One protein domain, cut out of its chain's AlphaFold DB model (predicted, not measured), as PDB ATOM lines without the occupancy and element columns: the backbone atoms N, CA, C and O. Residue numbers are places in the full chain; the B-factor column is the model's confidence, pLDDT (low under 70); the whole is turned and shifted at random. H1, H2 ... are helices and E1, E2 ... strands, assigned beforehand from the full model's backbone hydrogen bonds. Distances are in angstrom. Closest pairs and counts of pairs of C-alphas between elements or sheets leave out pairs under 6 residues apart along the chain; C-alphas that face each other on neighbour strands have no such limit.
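This is residues 124 to 246 of the 568 residues of the protein "Zn-dependent exopeptidase M28" of Deltaproteobacteria bacterium (UniProt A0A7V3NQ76). With little regular structure, the domain is one curled, mixed sheet, E1 E7 E3 E4 E5 E6 E2, folded back on itself so that E1 and E7 face E4, E5, E6 and E2 across the hinge E3; H1 and H2 lie on opposite faces. The 123 printed residues, under half in named elements, run E1 E2 E3 E4 H1 E5 E6 H2 E7, class mixed. It is compact, radius of gyration of the C-alphas 13.0 A, spanning 31 by 30 by 24 A.

E7, residues 240 to 245, is antiparallel to E1, residues 127 to 130 and to E3, residues 148 to 157; within hydrogen-bond range are N 129 and O 242, 2.9 A, and N 243 and O 152, 2.8 A. E3 bends by 117 degrees at residue 151. E4, residues 167 to 170, is parallel to E3, N 167 to O 155 2.8 A, and to E5, residues 194 to 197, N 168 to O 194 2.8 A. H1, residues 180 to 189, with every O i to N i+4 pair within range, joins E4 and E5 in a right-handed strand-helix-strand unit, parallel neighbours with a helix between. E6, residues 227 to 230, is parallel to E5, N 228 to O 195 3.0 A, and antiparallel to E2, residues 139 to 141, N 229 to O 140 2.8 A. H2, residues 233 to 236, too short for such a pair, is on the sheet at a height of 6.5 A.

E1 begins at C-alpha 127, (153.853, 158.188, 139.250); E7 ends at C-alpha 245, (150.492, 154.094, 143.337). E3 measures 18.6 A, E7 16.6 A and H1 14.3 A.

The printed part has no cut. The E5 to E6 link is long, 29 residues. Model pLDDT is under 70 at residues 172 to 179 and 201 to 223.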
ATOM      1  N   THR A 124     157.390 159.204 146.625       77.62
ATOM      2  CA  THR A 124     158.503 158.838 145.732       77.62
ATOM      3  C   THR A 124     158.198 157.621 144.857       77.62
ATOM      4  O   THR A 124     158.829 157.428 143.821       77.62
ATOM      5  N   LEU A 125     157.213 156.809 145.250       79.44
ATOM      6  CA  LEU A 125     156.772 155.613 144.529       79.44
ATOM      7  C   LEU A 125     155.452 155.834 143.783       79.44
ATOM      8  O   LEU A 125     154.862 154.876 143.280       79.44
ATOM      9  N   PHE A 126     154.993 157.082 143.721       84.44
ATOM     10  CA  PHE A 126     153.783 157.489 143.030       84.44
ATOM     11  C   PHE A 126     154.140 158.166 141.701       84.44
ATOM     12  O   PHE A 126     154.863 159.159 141.678       84.44
ATOM     13  N   GLU A 127     153.616 157.647 140.591       89.38
ATOM     14  CA  GLU A 127     153.853 158.188 139.250       89.38
ATOM     15  C   GLU A 127     152.602 158.036 138.384       89.38
ATOM     16  O   GLU A 127     152.054 156.941 138.264       89.38
ATOM     17  N   PHE A 128     152.188 159.120 137.730       90.75
ATOM     18  CA  PHE A 128     151.145 159.108 136.708       90.75
ATOM     19  C   PHE A 128     151.712 159.688 135.410       90.75
ATOM     20  O   PHE A 128     152.099 160.862 135.371       90.75
ATOM     21  N   LYS A 129     151.765 158.882 134.346       95.12
ATOM     22  CA  LYS A 129     152.372 159.271 133.064       95.12
ATOM     23  C   LYS A 129     151.486 158.956 131.867       95.12
ATOM     24  O   LYS A 129     150.807 157.932 131.830       95.12
ATOM     25  N   GLU A 130     151.529 159.822 130.862       96.38
ATOM     26  CA  GLU A 130     151.029 159.506 129.522       96.38
ATOM     27  C   GLU A 130     151.989 158.517 128.850       96.38
ATOM     28  O   GLU A 130     153.202 158.725 128.844       96.38
ATOM     29  N   LYS A 131     151.448 157.433 128.290       95.00
ATOM     30  CA  LYS A 131     152.237 156.316 127.759       95.00
ATOM     31  C   LYS A 131     153.046 156.696 126.518       95.00
ATOM     32  O   LYS A 131     154.216 156.342 126.437       95.00
ATOM     33  N   ASP A 132     152.431 157.419 125.587       92.88
ATOM     34  CA  ASP A 132     153.037 157.712 124.283       92.88
ATOM     35  C   ASP A 132     154.095 158.819 124.369       92.88
ATOM     36  O   ASP A 132     155.158 158.720 123.763       92.88
ATOM     37  N   SER A 133     153.817 159.878 125.138       94.94
ATOM     38  CA  SER A 133     154.729 161.019 125.290       94.94
ATOM     39  C   SER A 133     155.758 160.832 126.410       94.94
ATOM     40  O   SER A 133     156.747 161.560 126.460       94.94
ATOM     41  N   GLY A 134     155.506 159.914 127.351       94.06
ATOM     42  CA  GLY A 134     156.276 159.777 128.588       94.06
ATOM     43  C   GLY A 134     156.100 160.945 129.567       94.06
ATOM     44  O   GLY A 134     156.771 160.984 130.598       94.06
ATOM     45  N   LYS A 135     155.219 161.912 129.273       94.12
ATOM     46  CA  LYS A 135     154.998 163.086 130.123       94.12
ATOM     47  C   LYS A 135     154.413 162.664 131.470       94.12
ATOM     48  O   LYS A 135     153.361 162.028 131.524       94.12
ATOM     49  N   ILE A 136     155.068 163.084 132.551       91.44
ATOM     50  CA  ILE A 136     154.591 162.907 133.927       91.44
ATOM     51  C   ILE A 136     153.654 164.059 134.286       91.44
ATOM     52  O   ILE A 136     153.936 165.227 134.002       91.44
ATOM     53  N   TYR A 137     152.540 163.725 134.929       88.00
ATOM     54  CA  TYR A 137     151.528 164.682 135.351       88.00
ATOM     55  C   TYR A 137     151.520 164.818 136.878       88.00
ATOM     56  O   TYR A 137     151.410 163.803 137.575       88.00
ATOM     57  N   PRO A 138     151.582 166.050 137.425       84.44
ATOM     58  CA  PRO A 138     151.370 166.275 138.848       84.44
ATOM     59  C   PRO A 138     150.028 165.687 139.276       84.44
ATOM     60  O   PRO A 138     148.978 166.006 138.712       84.44
ATOM     61  N   SER A 139     150.071 164.785 140.245       81.00
ATOM     62  CA  SER A 139     148.918 163.985 140.626       81.00
ATOM     63  C   SER A 139     149.068 163.450 142.040       81.00
ATOM     64  O   SER A 139     150.167 163.419 142.595       81.00
ATOM     65  N   PHE A 140     147.944 163.052 142.625       79.38
ATOM     66  CA  PHE A 140     147.886 162.513 143.976       79.38
ATOM     67  C   PHE A 140     146.758 161.484 144.076       79.38
ATOM     68  O   PHE A 140     145.702 161.694 143.471       79.38
ATOM     69  N   PRO A 141     146.942 160.383 144.820       80.81
ATOM     70  CA  PRO A 141     145.892 159.390 144.977       80.81
ATOM     71  C   PRO A 141     144.740 159.958 145.808       80.81
ATOM     72  O   PRO A 141     144.952 160.775 146.707       80.81
ATOM     73  N   LEU A 142     143.530 159.473 145.541       77.94
ATOM     74  CA  LEU A 142     142.425 159.642 146.474       77.94
ATOM     75  C   LEU A 142     142.798 158.994 147.810       77.94
ATOM     76  O   LEU A 142     143.461 157.953 147.852       77.94
ATOM     77  N   MET A 143     142.362 159.612 148.904       74.50
ATOM     78  CA  MET A 143     142.460 159.007 150.229       74.50
ATOM     79  C   MET A 143     141.825 157.610 150.201       74.50
ATOM     80  O   MET A 143     140.785 157.409 149.580       74.50
ATOM     81  N   TYR A 144     142.500 156.633 150.809       77.69
ATOM     82  CA  TYR A 144     142.105 155.218 150.775       77.69
ATOM     83  C   TYR A 144     141.983 154.586 149.376       77.69
ATOM     84  O   TYR A 144     141.395 153.509 149.249       77.69
ATOM     85  N   SER A 145     142.565 155.196 148.334       80.75
ATOM     86  CA  SER A 145     142.652 154.575 147.009       80.75
ATOM     87  C   SER A 145     143.322 153.200 147.113       80.75
ATOM     88  O   SER A 145     144.384 153.101 147.731       80.75
ATOM     89  N   PRO A 146     142.767 152.152 146.479       82.69
ATOM     90  CA  PRO A 146     143.469 150.886 146.306       82.69
ATOM     91  C   PRO A 146     144.865 151.057 145.689       82.69
ATOM     92  O   PRO A 146     145.061 151.915 144.822       82.69
ATOM     93  N   GLU A 147     145.813 150.220 146.117       86.94
ATOM     94  CA  GLU A 147     147.166 150.140 145.553       86.94
ATOM     95  C   GLU A 147     147.123 149.719 144.073       86.94
ATOM     96  O   GLU A 147     146.309 148.878 143.687       86.94
ATOM     97  N   THR A 148     148.022 150.256 143.243       86.19
ATOM     98  CA  THR A 148     148.206 149.801 141.854       86.19
ATOM     99  C   THR A 148     149.553 149.102 141.701       86.19
ATOM    100  O   THR A 148     150.457 149.615 141.054       86.19
ATOM    101  N   ASN A 149     149.699 147.923 142.313       78.62
ATOM    102  CA  ASN A 149     150.932 147.134 142.265       78.62
ATOM    103  C   ASN A 149     150.875 146.053 141.157       78.62
ATOM    104  O   ASN A 149     149.947 145.237 141.180       78.62
ATOM    105  N   PRO A 150     151.853 145.991 140.223       76.69
ATOM    106  CA  PRO A 150     153.018 146.885 140.099       76.69
ATOM    107  C   PRO A 150     152.712 148.251 139.470       76.69
ATOM    108  O   PRO A 150     153.303 149.242 139.889       76.69
ATOM    109  N   GLU A 151     151.805 148.299 138.495       92.50
ATOM    110  CA  GLU A 151     151.205 149.501 137.904       92.50
ATOM    111  C   GLU A 151     149.984 149.079 137.075       92.50
ATOM    112  O   GLU A 151     149.872 147.918 136.669       92.50
ATOM    113  N   ILE A 152     149.059 150.005 136.819       94.00
ATOM    114  CA  ILE A 152     147.947 149.791 135.885       94.00
ATOM    115  C   ILE A 152     148.108 150.689 134.658       94.00
ATOM    116  O   ILE A 152     148.610 151.806 134.760       94.00
ATOM    117  N   SER A 153     147.667 150.209 133.497       96.12
ATOM    118  CA  SER A 153     147.692 150.962 132.241       96.12
ATOM    119  C   SER A 153     146.351 150.836 131.537       96.12
ATOM    120  O   SER A 153     145.774 149.748 131.503       96.12
ATOM    121  N   GLY A 154     145.858 151.948 131.003       96.56
ATOM    122  CA  GLY A 154     144.621 151.956 130.242       96.56
ATOM    123  C   GLY A 154     144.279 153.323 129.672       96.56
ATOM    124  O   GLY A 154     144.739 154.364 130.148       96.56
ATOM    125  N   LYS A 155     143.421 153.315 128.656       97.94
ATOM    126  CA  LYS A 155     142.911 154.523 128.012       97.94
ATOM    127  C   LYS A 155     141.999 155.316 128.943       97.94
ATOM    128  O   LYS A 155     141.065 154.757 129.521       97.94
ATOM    129  N   VAL A 156     142.214 156.626 129.038       97.81
ATOM    130  CA  VAL A 156     141.310 157.531 129.759       97.81
ATOM    131  C   VAL A 156     140.073 157.808 128.908       97.81
ATOM    132  O   VAL A 156     140.177 158.247 127.763       97.81
ATOM    133  N   VAL A 157     138.883 157.563 129.451       97.19
ATOM    134  CA  VAL A 157     137.603 157.694 128.743       97.19
ATOM    135  C   VAL A 157     136.577 158.444 129.581       97.19
ATOM    136  O   VAL A 157     136.667 158.501 130.805       97.19
ATOM    137  N   ARG A 158     135.568 159.015 128.919       94.56
ATOM    138  CA  ARG A 158     134.405 159.586 129.611       94.56
ATOM    139  C   ARG A 158     133.479 158.467 130.123       94.56
ATOM    140  O   ARG A 158     133.474 157.391 129.514       94.56
ATOM    141  N   PRO A 159     132.680 158.695 131.185       90.88
ATOM    142  CA  PRO A 159     131.820 157.671 131.789       90.88
ATOM    143  C   PRO A 159     130.858 156.957 130.821       90.88
ATOM    144  O   PRO A 159     130.466 155.815 131.061       90.88
ATOM    145  N   GLU A 160     130.475 157.598 129.716       91.12
ATOM    146  CA  GLU A 160     129.569 157.038 128.704       91.12
ATOM    147  C   GLU A 160     130.264 156.061 127.744       91.12
ATOM    148  O   GLU A 160     129.590 155.332 127.020       91.12
ATOM    149  N   ARG A 161     131.604 156.045 127.719       95.06
ATOM    150  CA  ARG A 161     132.438 155.260 126.790       95.06
ATOM    151  C   ARG A 161     133.331 154.250 127.510       95.06
ATOM    152  O   ARG A 161     134.421 153.947 127.037       95.06
ATOM    153  N   ILE A 162     132.911 153.795 128.688       95.75
ATOM    154  CA  ILE A 162     133.679 152.825 129.468       95.75
ATOM    155  C   ILE A 162     133.774 151.513 128.696       95.75
ATOM    156  O   ILE A 162     132.759 150.925 128.325       95.75
ATOM    157  N   GLU A 163     135.005 151.051 128.519       94.50
ATOM    158  CA  GLU A 163     135.345 149.742 127.986       94.50
ATOM    159  C   GLU A 163     136.192 148.982 129.019       94.50
ATOM    160  O   GLU A 163     136.676 149.537 130.014       94.50
ATOM    161  N   LYS A 164     136.383 147.679 128.795       96.50
ATOM    162  CA  LYS A 164     137.218 146.855 129.671       96.50
ATOM    163  C   LYS A 164     138.661 147.372 129.662       96.50
ATOM    164  O   LYS A 164     139.282 147.441 128.608       96.50
ATOM    165  N   GLY A 165     139.204 147.668 130.841       96.00
ATOM    166  CA  GLY A 165     140.560 148.195 131.004       96.00
ATOM    167  C   GLY A 165     140.661 149.719 130.940       96.00
ATOM    168  O   GLY A 165     141.765 150.245 131.011       96.00
ATOM    169  N   SER A 166     139.550 150.453 130.814       97.25
ATOM    170  CA  SER A 166     139.599 151.918 130.758       97.25
ATOM    171  C   SER A 166     139.802 152.579 132.127       97.25
ATOM    172  O   SER A 166     139.364 152.082 133.168       97.25
ATOM    173  N   MET A 167     140.404 153.764 132.102       96.56
ATOM    174  CA  MET A 167     140.462 154.715 133.212       96.56
ATOM    175  C   MET A 167     139.339 155.743 133.035       96.56
ATOM    176  O   MET A 167     139.192 156.317 131.959       96.56
ATOM    177  N   VAL A 168     138.529 155.999 134.059       94.44
ATOM    178  CA  VAL A 168     137.376 156.903 133.934       94.44
ATOM    179  C   VAL A 168     137.780 158.325 134.290       94.44
ATOM    180  O   VAL A 168     138.189 158.589 135.418       94.44
ATOM    181  N   TYR A 169     137.627 159.248 133.346       93.12
ATOM    182  CA  TYR A 169     137.739 160.679 133.599       93.12
ATOM    183  C   TYR A 169     136.510 161.186 134.357       93.12
ATOM    184  O   TYR A 169     135.373 160.997 133.919       93.12
ATOM    185  N   VAL A 170     136.742 161.863 135.480       86.44
ATOM    186  CA  VAL A 170     135.695 162.386 136.358       86.44
ATOM    187  C   VAL A 170     135.848 163.901 136.496       86.44
ATOM    188  O   VAL A 170     136.930 164.412 136.778       86.44
ATOM    189  N   ARG A 171     134.731 164.615 136.330       78.88
ATOM    190  CA  ARG A 171     134.581 166.060 136.548       78.88
ATOM    191  C   ARG A 171     133.292 166.304 137.334       78.88
ATOM    192  O   ARG A 171     132.375 165.488 137.284       78.88
ATOM    193  N   GLY A 172     133.207 167.428 138.048       65.19
ATOM    194  CA  GLY A 172     132.132 167.715 139.003       65.19
ATOM    195  C   GLY A 172     130.755 167.752 138.346       65.19
ATOM    196  O   GLY A 172     129.780 167.315 138.938       65.19
ATOM    197  N   GLU A 173     130.698 168.173 137.083       58.88
ATOM    198  CA  GLU A 173     129.485 168.194 136.257       58.88
ATOM    199  C   GLU A 173     128.939 166.788 135.932       58.88
ATOM    200  O   GLU A 173     127.764 166.655 135.604       58.88
ATOM    201  N   PHE A 174     129.757 165.731 136.037       52.47
ATOM    202  CA  PHE A 174     129.347 164.345 135.758       52.47
ATOM    203  C   PHE A 174     128.782 163.632 136.990       52.47
ATOM    204  O   PHE A 174     128.122 162.600 136.865       52.47
ATOM    205  N   LEU A 175     129.004 164.184 138.185       58.06
ATOM    206  CA  LEU A 175     128.420 163.679 139.417       58.06
ATOM    207  C   LEU A 175     126.982 164.199 139.501       58.06
ATOM    208  O   LEU A 175     126.716 165.266 140.043       58.06
ATOM    209  N   GLY A 176     126.047 163.465 138.894       58.75
ATOM    210  CA  GLY A 176     124.615 163.698 139.086       58.75
ATOM    211  C   GLY A 176     124.192 163.453 140.546       58.75
ATOM    212  O   GLY A 176     124.928 163.690 141.494       58.75
ATOM    213  N   ARG A 177     122.999 162.900 140.779       56.56
ATOM    214  CA  ARG A 177     122.520 162.625 142.155       56.56
ATOM    215  C   ARG A 177     123.192 161.426 142.860       56.56
ATOM    216  O   ARG A 177     122.795 161.106 143.976       56.56
ATOM    217  N   LYS A 178     124.128 160.715 142.217       64.69
ATOM    218  CA  LYS A 178     124.799 159.522 142.779       64.69
ATOM    219  C   LYS A 178     126.157 159.897 143.375       64.69
ATOM    220  O   LYS A 178     126.884 160.675 142.765       64.69
ATOM    221  N   SER A 179     126.535 159.289 144.502       68.88
ATOM    222  CA  SER A 179     127.878 159.477 145.068       68.88
ATOM    223  C   SER A 179     128.959 158.904 144.146       68.88
ATOM    224  O   SER A 179     128.693 158.022 143.320       68.88
ATOM    225  N   LEU A 180     130.193 159.395 144.287       74.50
ATOM    226  CA  LEU A 180     131.335 158.890 143.523       74.50
ATOM    227  C   LEU A 180     131.583 157.399 143.797       74.50
ATOM    228  O   LEU A 180     131.845 156.653 142.859       74.50
ATOM    229  N   GLY A 181     131.437 156.946 145.049       73.62
ATOM    230  CA  GLY A 181     131.584 155.532 145.418       73.62
ATOM    231  C   GLY A 181     130.611 154.609 144.675       73.62
ATOM    232  O   GLY A 181     131.026 153.616 144.076       73.62
ATOM    233  N   GLN A 182     129.327 154.979 144.615       74.38
ATOM    234  CA  GLN A 182     128.312 154.208 143.884       74.38
ATOM    235  C   GLN A 182     128.604 154.164 142.383       74.38
ATOM    236  O   GLN A 182     128.542 153.102 141.766       74.38
ATOM    237  N   GLN A 183     128.982 155.303 141.801       81.31
ATOM    238  CA  GLN A 183     129.360 155.365 140.391       81.31
ATOM    239  C   GLN A 183     130.610 154.528 140.099       81.31
ATOM    240  O   GLN A 183     130.635 153.799 139.113       81.31
ATOM    241  N   ALA A 184     131.614 154.550 140.979       83.62
ATOM    242  CA  ALA A 184     132.821 153.745 140.832       83.62
ATOM    243  C   ALA A 184     132.530 152.234 140.846       83.62
ATOM    244  O   ALA A 184     133.140 151.499 140.068       83.62
ATOM    245  N   LYS A 185     131.579 151.761 141.670       84.69
ATOM    246  CA  LYS A 185     131.112 150.360 141.641       84.69
ATOM    247  C   LYS A 185     130.483 150.011 140.287       84.69
ATOM    248  O   LYS A 185     130.889 149.036 139.663       84.69
ATOM    249  N   GLU A 186     129.570 150.847 139.791       88.00
ATOM    250  CA  GLU A 186     128.922 150.654 138.483       88.00
ATOM    251  C   GLU A 186     129.935 150.681 137.324       88.00
ATOM    252  O   GLU A 186     129.847 149.902 136.376       88.00
ATOM    253  N   TRP A 187     130.925 151.573 137.378       91.88
ATOM    254  CA  TRP A 187     131.974 151.669 136.363       91.88
ATOM    255  C   TRP A 187     132.926 150.478 136.395       91.88
ATOM    256  O   TRP A 187     133.332 149.997 135.336       91.88
ATOM    257  N   LYS A 188     133.233 149.949 137.584       92.38
ATOM    258  CA  LYS A 188     133.993 148.706 137.738       92.38
ATOM    259  C   LYS A 188     133.277 147.524 137.090       92.38
ATOM    260  O   LYS A 188     133.915 146.752 136.382       92.38
ATOM    261  N   GLU A 189     131.962 147.403 137.278       93.12
ATOM    262  CA  GLU A 189     131.148 146.361 136.629       93.12
ATOM    263  C   GLU A 189     131.167 146.476 135.095       93.12
ATOM    264  O   GLU A 189     131.152 145.463 134.398       93.12
ATOM    265  N   LYS A 190     131.287 147.699 134.562       95.31
ATOM    266  CA  LYS A 190     131.485 147.964 133.125       95.31
ATOM    267  C   LYS A 190     132.921 147.722 132.636       95.31
ATOM    268  O   LYS A 190     133.179 147.835 131.441       95.31
ATOM    269  N   GLY A 191     133.845 147.367 133.528       95.56
ATOM    270  CA  GLY A 191     135.222 147.005 133.198       95.56
ATOM    271  C   GLY A 191     136.258 148.112 133.394       95.56
ATOM    272  O   GLY A 191     137.406 147.913 132.996       95.56
ATOM    273  N   ALA A 192     135.899 149.240 134.013       96.19
ATOM    274  CA  ALA A 192     136.875 150.254 134.394       96.19
ATOM    275  C   ALA A 192     137.894 149.706 135.407       96.19
ATOM    276  O   ALA A 192     137.569 148.849 136.230       96.19
ATOM    277  N   ILE A 193     139.118 150.235 135.362       95.31
ATOM    278  CA  ILE A 193     140.232 149.816 136.231       95.31
ATOM    279  C   ILE A 193     140.815 150.950 137.078       95.31
ATOM    280  O   ILE A 193     141.630 150.679 137.952       95.31
ATOM    281  N   GLY A 194     140.397 152.198 136.859       93.50
ATOM    282  CA  GLY A 194     140.859 153.338 137.644       93.50
ATOM    283  C   GLY A 194     140.065 154.616 137.385       93.50
ATOM    284  O   GLY A 194     139.279 154.679 136.439       93.50
ATOM    285  N   LEU A 195     140.264 155.624 138.232       91.44
ATOM    286  CA  LEU A 195     139.611 156.935 138.167       91.44
ATOM    287  C   LEU A 195     140.651 158.053 138.013       91.44
ATOM    288  O   LEU A 195     141.650 158.083 138.730       91.44
ATOM    289  N   VAL A 196     140.377 159.002 137.121       91.50
ATOM    290  CA  VAL A 196     141.210 160.176 136.835       91.50
ATOM    291  C   VAL A 196     140.364 161.424 137.065       91.50
ATOM    292  O   VAL A 196     139.503 161.760 136.252       91.50
ATOM    293  N   LEU A 197     140.565 162.086 138.201       86.56
ATOM    294  CA  LEU A 197     139.739 163.206 138.646       86.56
ATOM    295  C   LEU A 197     140.357 164.544 138.244       86.56
ATOM    296  O   LEU A 197     141.559 164.769 138.415       86.56
ATOM    297  N   ASP A 198     139.512 165.454 137.768       81.75
ATOM    298  CA  ASP A 198     139.906 166.830 137.483       81.75
ATOM    299  C   ASP A 198     140.079 167.644 138.783       81.75
ATOM    300  O   ASP A 198     139.177 167.667 139.623       81.75
ATOM    301  N   PRO A 199     141.191 168.374 138.975       73.12
ATOM    302  CA  PRO A 199     141.401 169.179 140.175       73.12
ATOM    303  C   PRO A 199     140.437 170.366 140.295       73.12
ATOM    304  O   PRO A 199     140.314 170.915 141.382       73.12
ATOM    305  N   ARG A 200     139.755 170.783 139.215       70.12
ATOM    306  CA  ARG A 200     138.731 171.852 139.210       70.12
ATOM    307  C   ARG A 200     137.376 171.382 139.732       70.12
ATOM    308  O   ARG A 200     136.432 172.167 139.798       70.12
ATOM    309  N   MET A 201     137.243 170.102 140.065       65.62
ATOM    310  CA  MET A 201     136.047 169.593 140.718       65.62
ATOM    311  C   MET A 201     135.794 170.360 142.021       65.62
ATOM    312  O   MET A 201     136.723 170.674 142.755       65.62
ATOM    313  N   PHE A 202     134.538 170.661 142.342       53.25
ATOM    314  CA  PHE A 202     134.171 171.016 143.712       53.25
ATOM    315  C   PHE A 202     134.219 169.735 144.563       53.25
ATOM    316  O   PHE A 202     133.732 168.710 144.077       53.25
ATOM    317  N   PRO A 203     134.772 169.743 145.792       49.88
ATOM    318  CA  PRO A 203     135.370 170.879 146.524       49.88
ATOM    319  C   PRO A 203     136.850 171.196 146.208       49.88
ATOM    320  O   PRO A 203     137.364 172.203 146.686       49.88
ATOM    321  N   PHE A 204     137.522 170.377 145.394       51.66
ATOM    322  CA  PHE A 204     138.963 170.418 145.107       51.66
ATOM    323  C   PHE A 204     139.510 171.800 144.678       51.66
ATOM    324  O   PHE A 204     140.574 172.193 145.160       51.66
ATOM    325  N   ASN A 205     138.823 172.578 143.823       55.75
ATOM    326  CA  ASN A 205     139.285 173.927 143.441       55.75
ATOM    327  C   ASN A 205     138.209 174.814 142.781       55.75
ATOM    328  O   ASN A 205     138.025 174.794 141.565       55.75
ATOM    329  N   THR A 206     137.558 175.687 143.555       42.03
ATOM    330  CA  THR A 206     136.586 176.671 143.031       42.03
ATOM    331  C   THR A 206     137.210 177.952 142.466       42.03
ATOM    332  O   THR A 206     136.477 178.848 142.051       42.03
ATOM    333  N   SER A 207     138.543 178.108 142.476       45.72
ATOM    334  CA  SER A 207     139.191 179.397 142.151       45.72
ATOM    335  C   SER A 207     140.447 179.306 141.282       45.72
ATOM    336  O   SER A 207     141.191 180.278 141.206       45.72
ATOM    337  N   GLY A 208     140.701 178.171 140.628       47.69
ATOM    338  CA  GLY A 208     141.826 178.031 139.698       47.69
ATOM    339  C   GLY A 208     143.215 178.031 140.350       47.69
ATOM    340  O   GLY A 208     144.191 178.370 139.692       47.69
ATOM    341  N   LEU A 209     143.330 177.653 141.630       46.75
ATOM    342  CA  LEU A 209     144.626 177.471 142.297       46.75
ATOM    343  C   LEU A 209     145.443 176.344 141.638       46.75
ATOM    344  O   LEU A 209     144.888 175.322 141.244       46.75
ATOM    345  N   LEU A 210     146.767 176.510 141.551       48.78
ATOM    346  CA  LEU A 210     147.685 175.506 140.982       48.78
ATOM    347  C   LEU A 210     147.735 174.201 141.795       48.78
ATOM    348  O   LEU A 210     148.172 173.180 141.279       48.78
ATOM    349  N   PHE A 211     147.267 174.225 143.043       51.38
ATOM    350  CA  PHE A 211     147.127 173.062 143.913       51.38
ATOM    351  C   PHE A 211     145.724 173.069 144.545       51.38
ATOM    352  O   PHE A 211     145.250 174.150 144.909       51.38
ATOM    353  N   PRO A 212     145.036 171.914 144.653       51.44
ATOM    354  CA  PRO A 212     143.711 171.847 145.272       51.44
ATOM    355  C   PRO A 212     143.730 172.353 146.723       51.44
ATOM    356  O   PRO A 212     144.767 172.267 147.384       51.44
ATOM    357  N   ARG A 213     142.583 172.841 147.218       53.56
ATOM    358  CA  ARG A 213     142.339 173.288 148.611       53.56
ATOM    359  C   ARG A 213     142.311 172.086 149.582       53.56
ATOM    360  O   ARG A 213     141.304 171.751 150.183       53.56
ATOM    361  N   SER A 214     143.442 171.400 149.638       50.47
ATOM    362  CA  SER A 214     143.688 169.979 149.888       50.47
ATOM    363  C   SER A 214     143.073 169.021 148.879       50.47
ATOM    364  O   SER A 214     141.943 169.113 148.412       50.47
ATOM    365  N   ILE A 215     143.892 168.025 148.599       49.09
ATOM    366  CA  ILE A 215     143.567 166.799 147.886       49.09
ATOM    367  C   ILE A 215     142.828 165.809 148.819       49.09
ATOM    368  O   ILE A 215     142.283 164.805 148.360       49.09
ATOM    369  N   HIS A 216     142.797 166.091 150.128       48.78
ATOM    370  CA  HIS A 216     142.395 165.159 151.177       48.78
ATOM    371  C   HIS A 216     140.959 165.385 151.693       48.78
ATOM    372  O   HIS A 216     140.275 164.391 151.901       48.78
ATOM    373  N   SER A 217     140.432 166.620 151.739       42.75
ATOM    374  CA  SER A 217     139.098 166.961 152.310       42.75
ATOM    375  C   SER A 217     137.883 166.299 151.658       42.75
ATOM    376  O   SER A 217     136.761 166.417 152.144       42.75
ATOM    377  N   THR A 218     138.043 165.650 150.510       43.97
ATOM    378  CA  THR A 218     136.910 165.265 149.650       43.97
ATOM    379  C   THR A 218     136.968 163.799 149.224       43.97
ATOM    380  O   THR A 218     136.095 163.297 148.511       43.97
ATOM    381  N   SER A 219     137.986 163.087 149.703       47.38
ATOM    382  CA  SER A 219     138.284 161.710 149.336       47.38
ATOM    383  C   SER A 219     137.801 160.721 150.399       47.38
ATOM    384  O   SER A 219     138.478 159.743 150.671       47.38
ATOM    385  N   TRP A 220     136.620 160.927 150.984       49.91
ATOM    386  CA  TRP A 220     135.980 160.011 151.950       49.91
ATOM    387  C   TRP A 220     135.511 158.693 151.309       49.91
ATOM    388  O   TRP A 220     134.395 158.224 151.512       49.91
ATOM    389  N   HIS A 221     136.333 158.120 150.437       52.84
ATOM    390  CA  HIS A 221     135.964 157.055 149.535       52.84
ATOM    391  C   HIS A 221     137.074 156.013 149.535       52.84
ATOM    392  O   HIS A 221     137.997 156.057 148.724       52.84
ATOM    393  N   TYR A 222     136.926 155.004 150.392       56.88
ATOM    394  CA  TYR A 222     137.440 153.694 150.022       56.88
ATOM    395  C   TYR A 222     136.681 153.253 148.765       56.88
ATOM    396  O   TYR A 222     135.489 152.961 148.816       56.88
ATOM    397  N   GLY A 223     137.344 153.330 147.615       63.88
ATOM    398  CA  GLY A 223     136.720 153.115 146.315       63.88
ATOM    399  C   GLY A 223     136.902 151.689 145.811       63.88
ATOM    400  O   GLY A 223     137.949 151.073 145.990       63.88
ATOM    401  N   ALA A 224     135.910 151.181 145.076       74.44
ATOM    402  CA  ALA A 224     136.023 149.907 144.363       74.44
ATOM    403  C   ALA A 224     137.139 149.899 143.294       74.44
ATOM    404  O   ALA A 224     137.556 148.819 142.855       74.44
ATOM    405  N   LEU A 225     137.586 151.089 142.878       86.75
ATOM    406  CA  LEU A 225     138.627 151.347 141.891       86.75
ATOM    407  C   LEU A 225     139.706 152.260 142.489       86.75
ATOM    408  O   LEU A 225     139.365 153.155 143.265       86.75
ATOM    409  N   PRO A 226     140.980 152.083 142.101       89.31
ATOM    410  CA  PRO A 226     142.019 153.055 142.407       89.31
ATOM    411  C   PRO A 226     141.672 154.394 141.735       89.31
ATOM    412  O   PRO A 226     141.230 154.415 140.587       89.31
ATOM    413  N   GLY A 227     141.842 155.518 142.432       87.25
ATOM    414  CA  GLY A 227     141.646 156.850 141.852       87.25
ATOM    415  C   GLY A 227     142.740 157.854 142.200       87.25
ATOM    416  O   GLY A 227     143.340 157.779 143.272       87.25
ATOM    417  N   ALA A 228     142.968 158.820 141.311       85.44
ATOM    418  CA  ALA A 228     143.872 159.945 141.539       85.44
ATOM    419  C   ALA A 228     143.300 161.257 140.991       85.44
ATOM    420  O   ALA A 228     142.638 161.277 139.954       85.44
ATOM    421  N   VAL A 229     143.603 162.364 141.669       82.31
ATOM    422  CA  VAL A 229     143.431 163.717 141.128       82.31
ATOM    423  C   VAL A 229     144.649 164.033 140.269       82.31
ATOM    424  O   VAL A 229     145.779 163.903 140.742       82.31
ATOM    425  N   VAL A 230     144.434 164.439 139.016       85.38
ATOM    426  CA  VAL A 230     145.509 164.631 138.029       85.38
ATOM    427  C   VAL A 230     145.403 166.013 137.396       85.38
ATOM    428  O   VAL A 230     144.374 166.371 136.824       85.38
ATOM    429  N   GLN A 231     146.469 166.813 137.471       83.19
ATOM    430  CA  GLN A 231     146.491 168.104 136.783       83.19
ATOM    431  C   GLN A 231     146.364 167.915 135.273       83.19
ATOM    432  O   GLN A 231     147.054 167.084 134.698       83.19
ATOM    433  N   GLY A 232     145.481 168.678 134.623       84.62
ATOM    434  CA  GLY A 232     145.218 168.510 133.188       84.62
ATOM    435  C   GLY A 232     144.522 167.190 132.835       84.62
ATOM    436  O   GLY A 232     144.680 166.710 131.718       84.62
ATOM    437  N   ALA A 233     143.757 166.596 133.764       89.06
ATOM    438  CA  ALA A 233     143.012 165.350 133.544       89.06
ATOM    439  C   ALA A 233     142.175 165.339 132.249       89.06
ATOM    440  O   ALA A 233     142.075 164.309 131.587       89.06
ATOM    441  N   GLU A 234     141.600 166.481 131.861       90.19
ATOM    442  CA  GLU A 234     140.820 166.612 130.626       90.19
ATOM    443  C   GLU A 234     141.650 166.355 129.355       90.19
ATOM    444  O   GLU A 234     141.161 165.701 128.433       90.19
ATOM    445  N   ASP A 235     142.917 166.778 129.333       91.50
ATOM    446  CA  ASP A 235     143.830 166.604 128.191       91.50
ATOM    447  C   ASP A 235     144.244 165.139 127.988       91.50
ATOM    448  O   ASP A 235     144.812 164.776 126.953       91.50
ATOM    449  N   LEU A 236     143.991 164.295 128.992       95.06
ATOM    450  CA  LEU A 236     144.276 162.869 128.952       95.06
ATOM    451  C   LEU A 236     143.154 162.059 128.300       95.06
ATOM    452  O   LEU A 236     143.392 160.917 127.918       95.06
ATOM    453  N   VAL A 237     141.949 162.617 128.128       96.31
ATOM    454  CA  VAL A 237     140.817 161.890 127.535       96.31
ATOM    455  C   VAL A 237     141.165 161.414 126.121       96.31
ATOM    456  O   VAL A 237     141.462 162.199 125.226       96.31
ATOM    457  N   GLY A 238     141.078 160.102 125.911       96.62
ATOM    458  CA  GLY A 238     141.435 159.431 124.666       96.62
ATOM    459  C   GLY A 238     142.876 158.918 124.609       96.62
ATOM    460  O   GLY A 238     143.191 158.195 123.666       96.62
ATOM    461  N   LYS A 239     143.720 159.231 125.596       97.50
ATOM    462  CA  LYS A 239     145.123 158.807 125.665       97.50
ATOM    463  C   LYS A 239     145.310 157.593 126.567       97.50
ATOM    464  O   LYS A 239     144.532 157.374 127.495       97.50
ATOM    465  N   GLU A 240     146.360 156.822 126.302       97.69
ATOM    466  CA  GLU A 240     146.837 155.754 127.184       97.69
ATOM    467  C   GLU A 240     147.694 156.332 128.312       97.69
ATOM    468  O   GLU A 240     148.598 157.140 128.076       97.69
ATOM    469  N   VAL A 241     147.425 155.904 129.544       97.19
ATOM    470  CA  VAL A 241     148.185 156.315 130.728       97.19
ATOM    471  C   VAL A 241     148.713 155.095 131.468       97.19
ATOM    472  O   VAL A 241     148.141 154.007 131.387       97.19
ATOM    473  N   ILE A 242     149.815 155.284 132.185       95.81
ATOM    474  CA  ILE A 242     150.379 154.320 133.126       95.81
ATOM    475  C   ILE A 242     150.359 154.979 134.499       95.81
ATOM    476  O   ILE A 242     150.792 156.124 134.657       95.81
ATOM    477  N   TRP A 243     149.851 154.252 135.487       92.69
ATOM    478  CA  TRP A 243     149.726 154.747 136.843       92.69
ATOM    479  C   TRP A 243     150.248 153.749 137.872       92.69
ATOM    480  O   TRP A 243     149.751 152.626 138.015       92.69
ATOM    481  N   LYS A 244     151.215 154.226 138.651       91.19
ATOM    482  CA  LYS A 244     151.802 153.548 139.794       91.19
ATOM    483  C   LYS A 244     151.458 154.299 141.077       91.19
ATOM    484  O   LYS A 244     151.726 155.491 141.208       91.19
ATOM    485  N   ASN A 245     150.862 153.593 142.026       85.31
ATOM    486  CA  ASN A 245     150.492 154.094 143.337       85.31
ATOM    487  C   ASN A 245     150.767 152.997 144.364       85.31
ATOM    488  O   ASN A 245     150.446 151.832 144.132       85.31
ATOM    489  N   ASN A 246     151.331 153.389 145.501       83.94
ATOM    490  CA  ASN A 246     151.653 152.495 146.606       83.94
ATOM    491  C   ASN A 246     150.785 152.777 147.850       83.94
ATOM    492  O   ASN A 246     151.247 152.618 148.983       83.94
TER     493      ASN A 246